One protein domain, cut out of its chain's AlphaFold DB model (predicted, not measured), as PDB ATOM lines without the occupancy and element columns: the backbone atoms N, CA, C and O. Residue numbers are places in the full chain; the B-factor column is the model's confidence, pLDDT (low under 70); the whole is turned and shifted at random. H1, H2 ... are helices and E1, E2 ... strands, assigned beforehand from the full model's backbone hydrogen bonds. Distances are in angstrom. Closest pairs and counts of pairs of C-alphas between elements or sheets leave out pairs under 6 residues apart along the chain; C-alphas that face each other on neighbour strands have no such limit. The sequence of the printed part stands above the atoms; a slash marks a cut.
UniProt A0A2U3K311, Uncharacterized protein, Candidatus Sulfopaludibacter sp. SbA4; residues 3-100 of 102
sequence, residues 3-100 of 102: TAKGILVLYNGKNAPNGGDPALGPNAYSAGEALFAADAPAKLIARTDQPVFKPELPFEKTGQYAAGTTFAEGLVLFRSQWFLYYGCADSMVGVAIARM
ATOM      1  N   THR A   3     261.742 214.859 392.425       95.12
ATOM      2  CA  THR A   3     261.778 214.097 393.684       95.12
ATOM      3  C   THR A   3     263.129 214.281 394.377       95.12
ATOM      4  O   THR A   3     264.084 214.750 393.758       95.12
ATOM      5  N   ALA A   4     263.257 213.819 395.624       95.38
ATOM      6  CA  ALA A   4     264.547 213.789 396.321       95.38
ATOM      7  C   ALA A   4     265.617 212.924 395.614       95.38
ATOM      8  O   ALA A   4     266.802 213.086 395.878       95.38
ATOM      9  N   LYS A   5     265.211 212.008 394.720       96.69
ATOM     10  CA  LYS A   5     266.112 211.115 393.971       96.69
ATOM     11  C   LYS A   5     266.456 211.623 392.566       96.69
ATOM     12  O   LYS A   5     267.283 211.011 391.901       96.69
ATOM     13  N   GLY A   6     265.812 212.692 392.096       98.25
ATOM     14  CA  GLY A   6     265.936 213.179 390.721       98.25
ATOM     15  C   GLY A   6     264.592 213.500 390.069       98.25
ATOM     16  O   GLY A   6     263.543 213.509 390.720       98.25
ATOM     17  N   ILE A   7     264.625 213.765 388.765       98.62
ATOM     18  CA  ILE A   7     263.445 214.034 387.942       98.62
ATOM     19  C   ILE A   7     262.906 212.698 387.426       98.62
ATOM     20  O   ILE A   7     263.528 212.054 386.590       98.62
ATOM     21  N   LEU A   8     261.742 212.288 387.921       97.75
ATOM     22  CA  LEU A   8     261.034 211.100 387.456       97.75
ATOM     23  C   LEU A   8     260.091 211.468 386.306       97.75
ATOM     24  O   LEU A   8     259.227 212.342 386.456       97.75
ATOM     25  N   VAL A   9     260.240 210.794 385.176       98.25
ATOM     26  CA  VAL A   9     259.384 210.920 383.994       98.25
ATOM     27  C   VAL A   9     258.625 209.614 383.813       98.25
ATOM     28  O   VAL A   9     259.244 208.567 383.641       98.25
ATOM     29  N   LEU A  10     257.295 209.687 383.825       97.88
ATOM     30  CA  LEU A  10     256.450 208.614 383.311       97.88
ATOM     31  C   LEU A  10     256.346 208.809 381.799       97.88
ATOM     32  O   LEU A  10     256.068 209.920 381.343       97.88
ATOM     33  N   TYR A  11     256.600 207.756 381.029       98.19
ATOM     34  CA  TYR A  11     256.582 207.811 379.569       98.19
ATOM     35  C   TYR A  11     255.843 206.612 378.985       98.19
ATOM     36  O   TYR A  11     255.797 205.549 379.597       98.19
ATOM     37  N   ASN A  12     255.309 206.768 377.774       98.12
ATOM     38  CA  ASN A  12     254.590 205.711 377.066       98.12
ATOM     39  C   ASN A  12     255.499 205.074 376.007       98.12
ATOM     40  O   ASN A  12     255.980 205.754 375.100       98.12
ATOM     41  N   GLY A  13     255.739 203.769 376.124       97.06
ATOM     42  CA  GLY A  13     256.462 202.968 375.140       97.06
ATOM     43  C   GLY A  13     255.491 202.177 374.269       97.06
ATOM     44  O   GLY A  13     254.602 201.508 374.790       97.06
ATOM     45  N   LYS A  14     255.675 202.232 372.947       96.88
ATOM     46  CA  LYS A  14     254.955 201.379 371.998       96.88
ATOM     47  C   LYS A  14     255.743 200.095 371.763       96.88
ATOM     48  O   LYS A  14     256.891 200.163 371.323       96.88
ATOM     49  N   ASN A  15     255.132 198.939 372.004       96.81
ATOM     50  CA  ASN A  15     255.790 197.659 371.778       96.81
ATOM     51  C   ASN A  15     256.027 197.423 370.278       96.81
ATOM     52  O   ASN A  15     255.104 197.544 369.467       96.81
ATOM     53  N   ALA A  16     257.255 197.083 369.893       96.56
ATOM     54  CA  ALA A  16     257.581 196.827 368.495       96.56
ATOM     55  C   ALA A  16     256.928 195.512 368.020       96.56
ATOM     56  O   ALA A  16     256.953 194.525 368.753       96.56
ATOM     57  N   PRO A  17     256.373 195.450 366.794       94.19
ATOM     58  CA  PRO A  17     255.794 194.211 366.272       94.19
ATOM     59  C   PRO A  17     256.849 193.120 366.038       94.19
ATOM     60  O   PRO A  17     256.539 191.939 366.144       94.19
ATOM     61  N   ASN A  18     258.093 193.518 365.754       96.31
ATOM     62  CA  ASN A  18     259.238 192.632 365.578       96.31
ATOM     63  C   ASN A  18     260.328 193.033 366.576       96.31
ATOM     64  O   ASN A  18     260.700 194.206 366.625       96.31
ATOM     65  N   GLY A  19     260.837 192.080 367.359       93.75
ATOM     66  CA  GLY A  19     261.881 192.334 368.363       93.75
ATOM     67  C   GLY A  19     261.415 193.117 369.599       93.75
ATOM     68  O   GLY A  19     262.255 193.587 370.361       93.75
ATOM     69  N   GLY A  20     260.101 193.284 369.779       94.62
ATOM     70  CA  GLY A  20     259.507 193.808 371.006       94.62
ATOM     71  C   GLY A  20     259.428 192.760 372.116       94.62
ATOM     72  O   GLY A  20     259.912 191.635 371.976       94.62
ATOM     73  N   ASP A  21     258.785 193.130 373.218       94.19
ATOM     74  CA  ASP A  21     258.557 192.224 374.339       94.19
ATOM     75  C   ASP A  21     257.419 191.236 374.005       94.19
ATOM     76  O   ASP A  21     256.302 191.685 373.716       94.19
ATOM     77  N   PRO A  22     257.657 189.909 374.044       92.44
ATOM     78  CA  PRO A  22     256.631 188.905 373.756       92.44
ATOM     79  C   PRO A  22     255.531 188.822 374.825       92.44
ATOM     80  O   PRO A  22     254.475 188.245 374.563       92.44
ATOM     81  N   ALA A  23     255.745 189.379 376.020       90.31
ATOM     82  CA  ALA A  23     254.733 189.449 377.074       90.31
ATOM     83  C   ALA A  23     253.709 190.580 376.856       90.31
ATOM     84  O   ALA A  23     252.736 190.685 377.611       90.31
ATOM     85  N   LEU A  24     253.916 191.430 375.846       90.44
ATOM     86  CA  LEU A  24     253.032 192.532 375.477       90.44
ATOM     87  C   LEU A  24     252.477 192.320 374.067       90.44
ATOM     88  O   LEU A  24     253.142 191.780 373.186       90.44
ATOM     89  N   GLY A  25     251.254 192.798 373.824       89.62
ATOM     90  CA  GLY A  25     250.686 192.794 372.478       89.62
ATOM     91  C   GLY A  25     251.562 193.598 371.503       89.62
ATOM     92  O   GLY A  25     252.122 194.629 371.895       89.62
ATOM     93  N   PRO A  26     251.713 193.172 370.236       92.81
ATOM     94  CA  PRO A  26     252.439 193.958 369.246       92.81
ATOM     95  C   PRO A  26     251.732 195.300 369.048       92.81
ATOM     96  O   PRO A  26     250.510 195.347 368.919       92.81
ATOM     97  N   ASN A  27     252.497 196.389 368.994       94.19
ATOM     98  CA  ASN A  27     252.009 197.770 368.940       94.19
ATOM     99  C   ASN A  27     251.290 198.286 370.196       94.19
ATOM    100  O   ASN A  27     250.939 199.462 370.213       94.19
ATOM    101  N   ALA A  28     251.104 197.481 371.245       93.56
ATOM    102  CA  ALA A  28     250.478 197.953 372.476       93.56
ATOM    103  C   ALA A  28     251.296 199.088 373.110       93.56
ATOM    104  O   ALA A  28     252.529 199.043 373.113       93.56
ATOM    105  N   TYR A  29     250.615 200.086 373.671       96.56
ATOM    106  CA  TYR A  29     251.266 201.103 374.498       96.56
ATOM    107  C   TYR A  29     251.200 200.716 375.970       96.56
ATOM    108  O   TYR A  29     250.170 200.257 376.470       96.56
ATOM    109  N   SER A  30     252.310 200.911 376.671       96.69
ATOM    110  CA  SER A  30     252.430 200.705 378.115       96.69
ATOM    111  C   SER A  30     253.347 201.772 378.708       96.69
ATOM    112  O   SER A  30     254.216 202.302 378.013       96.69
ATOM    113  N   ALA A  31     253.157 202.104 379.983       97.88
ATOM    114  CA  ALA A  31     253.924 203.145 380.648       97.88
ATOM    115  C   ALA A  31     255.147 202.575 381.379       97.88
ATOM    116  O   ALA A  31     255.058 201.569 382.087       97.88
ATOM    117  N   GLY A  32     256.282 203.247 381.221       97.88
ATOM    118  CA  GLY A  32     257.511 203.032 381.981       97.88
ATOM    119  C   GLY A  32     257.906 204.280 382.766       97.88
ATOM    120  O   GLY A  32     257.299 205.346 382.629       97.88
ATOM    121  N   GLU A  33     258.960 204.149 383.567       98.06
ATOM    122  CA  GLU A  33     259.538 205.254 384.333       98.06
ATOM    123  C   GLU A  33     261.010 205.455 383.974       98.06
ATOM    124  O   GLU A  33     261.771 204.497 383.832       98.06
ATOM    125  N   ALA A  34     261.421 206.715 383.841       98.50
ATOM    126  CA  ALA A  34     262.806 207.115 383.639       98.50
ATOM    127  C   ALA A  34     263.202 208.168 384.679       98.50
ATOM    128  O   ALA A  34     262.518 209.176 384.859       98.50
ATOM    129  N   LEU A  35     264.315 207.930 385.366       98.75
ATOM    130  CA  LEU A  35     264.885 208.826 386.362       98.75
ATOM    131  C   LEU A  35     266.049 209.598 385.744       98.75
ATOM    132  O   LEU A  35     267.017 209.001 385.272       98.75
ATOM    133  N   PHE A  36     265.975 210.920 385.799       98.81
ATOM    134  CA  PHE A  36     267.005 211.845 385.341       98.81
ATOM    135  C   PHE A  36     267.614 212.609 386.517       98.81
ATOM    136  O   PHE A  36     266.978 212.789 387.561       98.81
ATOM    137  N   ALA A  37     268.848 213.079 386.354       98.56
ATOM    138  CA  ALA A  37     269.510 213.890 387.370       98.56
ATOM    139  C   ALA A  37     268.822 215.257 387.531       98.56
ATOM    140  O   ALA A  37     268.423 215.882 386.552       98.56
ATOM    141  N   ALA A  38     268.672 215.725 388.775       98.12
ATOM    142  CA  ALA A  38     268.011 217.001 389.064       98.12
ATOM    143  C   ALA A  38     268.866 218.220 388.677       98.12
ATOM    144  O   ALA A  38     268.326 219.244 388.269       98.12
ATOM    145  N   ASP A  39     270.187 218.098 388.795       98.00
ATOM    146  CA  ASP A  39     271.182 219.117 388.450       98.00
ATOM    147  C   ASP A  39     271.592 219.081 386.966       98.00
ATOM    148  O   ASP A  39     272.104 220.064 386.437       98.00
ATOM    149  N   ALA A  40     271.324 217.969 386.276       98.06
ATOM    150  CA  ALA A  40     271.558 217.793 384.847       98.06
ATOM    151  C   ALA A  40     270.377 217.045 384.191       98.06
ATOM    152  O   ALA A  40     270.480 215.841 383.951       98.06
ATOM    153  N   PRO A  41     269.264 217.727 383.847       97.62
ATOM    154  CA  PRO A  41     268.013 217.078 383.424       97.62
ATOM    155  C   PRO A  41     268.101 216.180 382.181       97.62
ATOM    156  O   PRO A  41     267.252 215.317 381.992       97.62
ATOM    157  N   ALA A  42     269.119 216.352 381.335       97.94
ATOM    158  CA  ALA A  42     269.362 215.485 380.178       97.94
ATOM    159  C   ALA A  42     270.091 214.172 380.535       97.94
ATOM    160  O   ALA A  42     270.159 213.255 379.718       97.94
ATOM    161  N   LYS A  43     270.657 214.065 381.743       98.56
ATOM    162  CA  LYS A  43     271.403 212.890 382.198       98.56
ATOM    163  C   LYS A  43     270.437 211.835 382.729       98.56
ATOM    164  O   LYS A  43     269.931 211.955 383.844       98.56
ATOM    165  N   LEU A  44     270.227 210.781 381.943       98.50
ATOM    166  CA  LEU A  44     269.509 209.585 382.378       98.50
ATOM    167  C   LEU A  44     270.317 208.852 383.461       98.50
ATOM    168  O   LEU A  44     271.500 208.569 383.272       98.50
ATOM    169  N   ILE A  45     269.674 208.545 384.585       98.50
ATOM    170  CA  ILE A  45     270.237 207.748 385.684       98.50
ATOM    171  C   ILE A  45     269.805 206.291 385.540       98.50
ATOM    172  O   ILE A  45     270.634 205.389 385.600       98.50
ATOM    173  N   ALA A  46     268.504 206.064 385.362       98.31
ATOM    174  CA  ALA A  46     267.921 204.734 385.245       98.31
ATOM    175  C   ALA A  46     266.587 204.803 384.498       98.31
ATOM    176  O   ALA A  46     265.945 205.853 384.453       98.31
ATOM    177  N   ARG A  47     266.146 203.672 383.955       98.31
ATOM    178  CA  ARG A  47     264.779 203.472 383.468       98.31
ATOM    179  C   ARG A  47     264.326 202.059 383.796       98.31
ATOM    180  O   ARG A  47     265.170 201.188 383.991       98.31
ATOM    181  N   THR A  48     263.024 201.835 383.853       97.75
ATOM    182  CA  THR A  48     262.471 200.501 384.090       97.75
ATOM    183  C   THR A  48     262.684 199.599 382.873       97.75
ATOM    184  O   THR A  48     262.452 200.019 381.740       97.75
ATOM    185  N   ASP A  49     263.105 198.351 383.101       96.06
ATOM    186  CA  ASP A  49     263.286 197.355 382.030       96.06
ATOM    187  C   ASP A  49     261.950 196.827 381.488       96.06
ATOM    188  O   ASP A  49     261.856 196.389 380.346       96.06
ATOM    189  N   GLN A  50     260.915 196.878 382.326       96.00
ATOM    190  CA  GLN A  50     259.554 196.427 382.054       96.00
ATOM    191  C   GLN A  50     258.571 197.574 382.324       96.00
ATOM    192  O   GLN A  50     258.887 198.466 383.121       96.00
ATOM    193  N   PRO A  51     257.393 197.597 381.675       96.56
ATOM    194  CA  PRO A  51     256.387 198.609 381.966       96.56
ATOM    195  C   PRO A  51     255.896 198.491 383.412       96.56
ATOM    196  O   PRO A  51     255.679 197.392 383.920       96.56
ATOM    197  N   VAL A  52     255.677 199.636 384.057       96.25
ATOM    198  CA  VAL A  52     255.087 199.724 385.404       96.25
ATOM    199  C   VAL A  52     253.561 199.759 385.362       96.25
ATOM    200  O   VAL A  52     252.907 199.517 386.374       96.25
ATOM    201  N   PHE A  53     252.988 200.064 384.194       96.50
ATOM    202  CA  PHE A  53     251.551 200.098 383.960       96.50
ATOM    203  C   PHE A  53     251.258 199.694 382.511       96.50
ATOM    204  O   PHE A  53     251.883 200.214 381.584       96.50
ATOM    205  N   LYS A  54     250.352 198.736 382.305       95.50
ATOM    206  CA  LYS A  54     250.053 198.150 380.989       95.50
ATOM    207  C   LYS A  54     248.573 197.762 380.883       95.50
ATOM    208  O   LYS A  54     247.936 197.618 381.923       95.50
ATOM    209  N   PRO A  55     248.042 197.513 379.672       94.12
ATOM    210  CA  PRO A  55     246.665 197.053 379.502       94.12
ATOM    211  C   PRO A  55     246.412 195.693 380.169       94.12
ATOM    212  O   PRO A  55     246.997 194.674 379.785       94.12
ATOM    213  N   GLU A  56     245.474 195.641 381.108       92.88
ATOM    214  CA  GLU A  56     245.061 194.424 381.819       92.88
ATOM    215  C   GLU A  56     243.555 194.172 381.694       92.88
ATOM    216  O   GLU A  56     243.141 193.027 381.463       92.88
ATOM    217  N   LEU A  57     242.749 195.230 381.757       93.19
ATOM    218  CA  LEU A  57     241.291 195.183 381.774       93.19
ATOM    219  C   LEU A  57     240.696 195.203 380.354       93.19
ATOM    220  O   LEU A  57     241.324 195.711 379.420       93.19
ATOM    221  N   PRO A  58     239.469 194.676 380.152       91.62
ATOM    222  CA  PRO A  58     238.853 194.620 378.824       91.62
ATOM    223  C   PRO A  58     238.787 195.979 378.114       91.62
ATOM    224  O   PRO A  58     239.158 196.077 376.948       91.62
ATOM    225  N   PHE A  59     238.408 197.044 378.825       90.12
ATOM    226  CA  PHE A  59     238.294 198.392 378.252       90.12
ATOM    227  C   PHE A  59     239.644 199.034 377.881       90.12
ATOM    228  O   PHE A  59     239.674 200.000 377.128       90.12
ATOM    229  N   GLU A  60     240.766 198.506 378.376       91.94
ATOM    230  CA  GLU A  60     242.121 198.962 378.020       91.94
ATOM    231  C   GLU A  60     242.658 198.229 376.786       91.94
ATOM    232  O   GLU A  60     243.530 198.736 376.077       91.94
ATOM    233  N   LYS A  61     242.141 197.021 376.530       85.88
ATOM    234  CA  LYS A  61     242.573 196.133 375.442       85.88
ATOM    235  C   LYS A  61     241.741 196.298 374.174       85.88
ATOM    236  O   LYS A  61     242.268 196.113 373.083       85.88
ATOM    237  N   THR A  62     240.458 196.625 374.308       76.19
ATOM    238  CA  THR A  62     239.523 196.697 373.177       76.19
ATOM    239  C   THR A  62     238.889 198.080 373.070       76.19
ATOM    240  O   THR A  62     238.281 198.561 374.021       76.19
ATOM    241  N   GLY A  63     239.007 198.698 371.894       73.81
ATOM    242  CA  GLY A  63     238.514 200.036 371.565       73.81
ATOM    243  C   GLY A  63     238.859 200.377 370.114       73.81
ATOM    244  O   GLY A  63     238.960 199.471 369.285       73.81
ATOM    245  N   GLN A  64     239.084 201.655 369.800       72.94
ATOM    246  CA  GLN A  64     239.571 202.057 368.474       72.94
ATOM    247  C   GLN A  64     240.990 201.520 368.217       72.94
ATOM    248  O   GLN A  64     241.330 201.165 367.086       72.94
ATOM    249  N   TYR A  65     241.796 201.388 369.274       76.06
ATOM    250  CA  TYR A  65     243.121 200.783 369.215       76.06
ATOM    251  C   TYR A  65     243.092 199.302 369.615       76.06
ATOM    252  O   TYR A  65     243.229 198.951 370.786       76.06
ATOM    253  N   ALA A  66     242.936 198.412 368.631       77.06
ATOM    254  CA  ALA A  66     242.760 196.971 368.864       77.06
ATOM    255  C   ALA A  66     243.973 196.259 369.497       77.06
ATOM    256  O   ALA A  66     243.830 195.159 370.022       77.06
ATOM    257  N   ALA A  67     245.165 196.865 369.455       77.19
ATOM    258  CA  ALA A  67     246.354 196.328 370.120       77.19
ATOM    259  C   ALA A  67     246.365 196.581 371.643       77.19
ATOM    260  O   ALA A  67     247.220 196.039 372.342       77.19
ATOM    261  N   GLY A  68     245.417 197.375 372.156       79.62
ATOM    262  CA  GLY A  68     245.354 197.805 373.549       79.62
ATOM    263  C   GLY A  68     246.306 198.960 373.860       79.62
ATOM    264  O   GLY A  68     247.418 199.048 373.335       79.62
ATOM    265  N   THR A  69     245.866 199.885 374.711       89.50
ATOM    266  CA  THR A  69     246.698 201.006 375.170       89.50
ATOM    267  C   THR A  69     246.292 201.450 376.566       89.50
ATOM    268  O   THR A  69     245.106 201.582 376.866       89.50
ATOM    269  N   THR A  70     247.307 201.687 377.394       92.44
ATOM    270  CA  THR A  70     247.231 202.510 378.600       92.44
ATOM    271  C   THR A  70     248.178 203.688 378.401       92.44
ATOM    272  O   THR A  70     249.384 203.561 378.632       92.44
ATOM    273  N   PHE A  71     247.653 204.812 377.919       96.75
ATOM    274  CA  PHE A  71     248.452 205.992 377.585       96.75
ATOM    275  C   PHE A  71     248.418 207.003 378.734       96.75
ATOM    276  O   PHE A  71     247.444 207.735 378.893       96.75
ATOM    277  N   ALA A  72     249.454 207.011 379.573       97.50
ATOM    278  CA  ALA A  72     249.535 207.878 380.747       97.50
ATOM    279  C   ALA A  72     249.786 209.338 380.349       97.50
ATOM    280  O   ALA A  72     250.750 209.619 379.634       97.50
ATOM    281  N   GLU A  73     248.950 210.262 380.838       97.50
ATOM    282  CA  GLU A  73     249.025 211.674 380.422       97.50
ATOM    283  C   GLU A  73     248.694 212.683 381.536       97.50
ATOM    284  O   GLU A  73     249.205 213.802 381.523       97.50
ATOM    285  N   GLY A  74     247.919 212.296 382.556       97.62
ATOM    286  CA  GLY A  74     247.646 213.144 383.720       97.62
ATOM    287  C   GLY A  74     248.163 212.522 385.012       97.62
ATOM    288  O   GLY A  74     247.807 211.396 385.331       97.62
ATOM    289  N   LEU A  75     248.954 213.257 385.799       97.25
ATOM    290  CA  LEU A  75     249.377 212.828 387.135       97.25
ATOM    291  C   LEU A  75     249.092 213.929 388.158       97.25
ATOM    292  O   LEU A  75     249.627 215.032 388.053       97.25
ATOM    293  N   VAL A  76     248.269 213.617 389.159       97.12
ATOM    294  CA  VAL A  76     247.828 214.578 390.179       97.12
ATOM    295  C   VAL A  76     248.068 214.019 391.577       97.12
ATOM    296  O   VAL A  76     247.655 212.903 391.885       97.12
ATOM    297  N   LEU A  77     248.697 214.814 392.445       94.88
ATOM    298  CA  LEU A  77     248.714 214.555 393.884       94.88
ATOM    299  C   LEU A  77     247.465 215.182 394.507       94.88
ATOM    300  O   LEU A  77     247.364 216.405 394.602       94.88
ATOM    301  N   PHE A  78     246.520 214.357 394.945       95.81
ATOM    302  CA  PHE A  78     245.284 214.818 395.573       95.81
ATOM    303  C   PHE A  78     245.025 214.031 396.854       95.81
ATOM    304  O   PHE A  78     245.058 212.804 396.856       95.81
ATOM    305  N   ARG A  79     244.790 214.738 397.968       94.69
ATOM    306  CA  ARG A  79     244.521 214.131 399.289       94.69
ATOM    307  C   ARG A  79     245.542 213.044 399.681       94.69
ATOM    308  O   ARG A  79     245.173 211.968 400.137       94.69
ATOM    309  N   SER A  80     246.833 213.335 399.493       93.38
ATOM    310  CA  SER A  80     247.956 212.427 399.800       93.38
ATOM    311  C   SER A  80     247.972 211.112 399.002       93.38
ATOM    312  O   SER A  80     248.563 210.119 399.432       93.38
ATOM    313  N   GLN A  81     247.345 211.097 397.825       96.06
ATOM    314  CA  GLN A  81     247.355 209.976 396.889       96.06
ATOM    315  C   GLN A  81     247.708 210.466 395.484       96.06
ATOM    316  O   GLN A  81     247.347 211.577 395.092       96.06
ATOM    317  N   TRP A  82     248.405 209.625 394.731       96.31
ATOM    318  CA  TRP A  82     248.669 209.841 393.316       96.31
ATOM    319  C   TRP A  82     247.507 209.312 392.489       96.31
ATOM    320  O   TRP A  82     247.126 208.153 392.642       96.31
ATOM    321  N   PHE A  83     246.978 210.157 391.613       97.75
ATOM    322  CA  PHE A  83     245.975 209.824 390.609       97.75
ATOM    323  C   PHE A  83     246.635 209.903 389.236       97.75
ATOM    324  O   PHE A  83     247.039 210.989 388.811       97.75
ATOM    325  N   LEU A  84     246.751 208.761 388.564       98.06
ATOM    326  CA  LEU A  84     247.214 208.669 387.185       98.06
ATOM    327  C   LEU A  84     246.000 208.536 386.264       98.06
ATOM    328  O   LEU A  84     245.316 207.516 386.295       98.06
ATOM    329  N   TYR A  85     245.752 209.557 385.455       98.31
ATOM    330  CA  TYR A  85     244.764 209.559 384.384       98.31
ATOM    331  C   TYR A  85     245.421 209.115 383.077       98.31
ATOM    332  O   TYR A  85     246.500 209.602 382.714       98.31
ATOM    333  N   TYR A  86     244.765 208.194 382.375       98.12
ATOM    334  CA  TYR A  86     245.302 207.585 381.162       98.12
ATOM    335  C   TYR A  86     244.217 207.327 380.114       98.12
ATOM    336  O   TYR A  86     243.059 207.061 380.443       98.12
ATOM    337  N   GLY A  87     244.602 207.390 378.842       96.62
ATOM    338  CA  GLY A  87     243.772 206.949 377.725       96.62
ATOM    339  C   GLY A  87     243.718 205.422 377.651       96.62
ATOM    340  O   GLY A  87     244.746 204.757 377.800       96.62
ATOM    341  N   CYS A  88     242.527 204.876 377.414       93.12
ATOM    342  CA  CYS A  88     242.270 203.441 377.281       93.12
ATOM    343  C   CYS A  88     241.799 203.139 375.859       93.12
ATOM    344  O   CYS A  88     240.791 203.700 375.432       93.12
ATOM    345  N   ALA A  89     242.508 202.266 375.142       88.81
ATOM    346  CA  ALA A  89     242.145 201.801 373.793       88.81
ATOM    347  C   ALA A  89     241.712 202.903 372.785       88.81
ATOM    348  O   ALA A  89     240.887 202.636 371.907       88.81
ATOM    349  N   ASP A  90     242.241 204.129 372.912       86.44
ATOM    350  CA  ASP A  90     241.836 205.342 372.173       86.44
ATOM    351  C   ASP A  90     240.316 205.626 372.211       86.44
ATOM    352  O   ASP A  90     239.734 206.108 371.242       86.44
ATOM    353  N   SER A  91     239.643 205.292 373.319       87.56
ATOM    354  CA  SER A  91     238.176 205.368 373.420       87.56
ATOM    355  C   SER A  91     237.644 205.851 374.771       87.56
ATOM    356  O   SER A  91     236.546 206.406 374.830       87.56
ATOM    357  N   MET A  92     238.388 205.649 375.862       92.38
ATOM    358  CA  MET A  92     237.958 206.000 377.219       92.38
ATOM    359  C   MET A  92     239.085 206.666 378.014       92.38
ATOM    360  O   MET A  92     240.259 206.570 377.658       92.38
ATOM    361  N   VAL A  93     238.719 207.306 379.128       97.06
ATOM    362  CA  VAL A  93     239.662 207.803 380.139       97.06
ATOM    363  C   VAL A  93     239.543 206.934 381.387       97.06
ATOM    364  O   VAL A  93     238.451 206.778 381.933       97.06
ATOM    365  N   GLY A  94     240.669 206.384 381.834       96.75
ATOM    366  CA  GLY A  94     240.796 205.605 383.062       96.75
ATOM    367  C   GLY A  94     241.541 206.372 384.153       96.75
ATOM    368  O   GLY A  94     242.205 207.381 383.891       96.75
ATOM    369  N   VAL A  95     241.435 205.887 385.392       97.75
ATOM    370  CA  VAL A  95     242.208 206.397 386.531       97.75
ATOM    371  C   VAL A  95     242.761 205.251 387.373       97.75
ATOM    372  O   VAL A  95     242.036 204.320 387.724       97.75
ATOM    373  N   ALA A  96     244.049 205.325 387.699       97.25
ATOM    374  CA  ALA A  96     244.722 204.439 388.644       97.25
ATOM    375  C   ALA A  96     245.184 205.257 389.857       97.25
ATOM    376  O   ALA A  96     245.582 206.417 389.718       97.25
ATOM    377  N   ILE A  97     245.112 204.669 391.054       97.12
ATOM    378  CA  ILE A  97     245.417 205.372 392.305       97.12
ATOM    379  C   ILE A  97     246.518 204.635 393.060       97.12
ATOM    380  O   ILE A  97     246.381 203.451 393.363       97.12
ATOM    381  N   ALA A  98     247.566 205.362 393.446       94.56
ATOM    382  CA  ALA A  98     248.613 204.870 394.335       94.56
ATOM    383  C   ALA A  98     248.670 205.714 395.614       94.56
ATOM    384  O   ALA A  98     248.512 206.937 395.596       94.56
ATOM    385  N   ARG A  99     248.899 205.070 396.762       90.00
ATOM    386  CA  ARG A  99     249.179 205.792 398.012       90.00
ATOM    387  C   ARG A  99     250.627 206.273 397.997       90.00
ATOM    388  O   ARG A  99     251.499 205.558 397.512       90.00
ATOM    389  N   MET A 100     250.884 207.453 398.561       77.50
ATOM    390  CA  MET A 100     252.255 207.856 398.876       77.50
ATOM    391  C   MET A 100     252.896 206.774 399.765       77.50
ATOM    392  O   MET A 100     252.253 206.351 400.736       77.50
TER     393      MET A 100
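What this domain is: This is residues 3 to 100 of the 102 residues of an uncharacterized protein of Candidatus Sulfopaludibacter sp. SbA4 (UniProt A0A2U3K311). Two small antiparallel sheets of three strands, E4 E5 E6 and E1 E2 E3, form a loose sandwich, two sheets only partly face to face. They come together near the first residues of E4 and the ends of E1 and E2 that the long loop of residues 15 to 28 joins, and spread apart from there like a V, while the short helix H1 sits beside one end of E4 E5 E6. The printed part has 98 residues, with strands E1, E2 and E3, then helix H1, then strands E4, E5 and E6; the class is mostly strand. Each sheet is a meander, each strand the antiparallel neighbour of the one before, in the orders E1 - E2 - E3 and E4 - E5 - E6. The whole is compact, with a radius of gyration of the C-alphas of 14.5 A, but flat, spanning 41 by 37 by 17 A.

How they stand to each other: In the strongly twisted sheet of E4, residues 70 to 78, E5, residues 81 to 88, and E6, residues 92 to 99, E5 is the inner strand. The hairpin E4 and E5 has N 76 and O 83 within hydrogen-bond range at 2.9 A, and the hairpin E5 and E6 has N 84 and O 96 at 2.9 A. E4 bends by 65 degrees at residue 73. H1, residues 58 to 61, is on this sheet at a height over the sheet of 7.1 A, over none of its strands; its closest C-alphas to E5 are those of Glu 60 and Cys 88, 4.5 A apart. H1 is too short for any O i to N i+4 pair; its one O i to N i+3 pair is within range. In the other sheet, E2, residues 29 to 36, is the inner strand between E1, residues 6 to 14, and E3, residues 44 to 47. N 9 and O 34 are 2.8 A apart in the hairpin E1 and E2, and N 35 and O 46 are 2.8 A apart in the hairpin E2 and E3. The closest C-alphas of E2 and E4 are those of Ser 30 and Thr 70, 5.5 A apart; those of E1 and E4 are Asn 12 and Phe 71, 6.2 A apart. The strands of one sheet stand at 38 degrees to those of the other. E5 and E6 are apart from E1, E2 and E3.

Where its parts are: E4 measures 21.1 A from first to last C-alpha, E5 21.3 A and E6 23.6 A, ending at C-alpha 99 (249.179, 205.792, 398.012). E1 begins at C-alpha 6 (265.936, 213.179, 390.721) and measures 24.7 A; E2 measures 21.9 A, E3 7.8 A and H1 5.3 A. C-alpha 70, where E4 begins, is at (247.231, 202.510, 378.600).

The domain as a whole: The two C-alphas farthest apart, those of Asn 18 and Arg 79, are 42.6 A apart. The link E1 to E2 is long, with 14 residues, and the links E4 to E5 and E5 to E6 are tight. The printed part has no cut; its mean pLDDT is 94.0, and no printed residue is under 70.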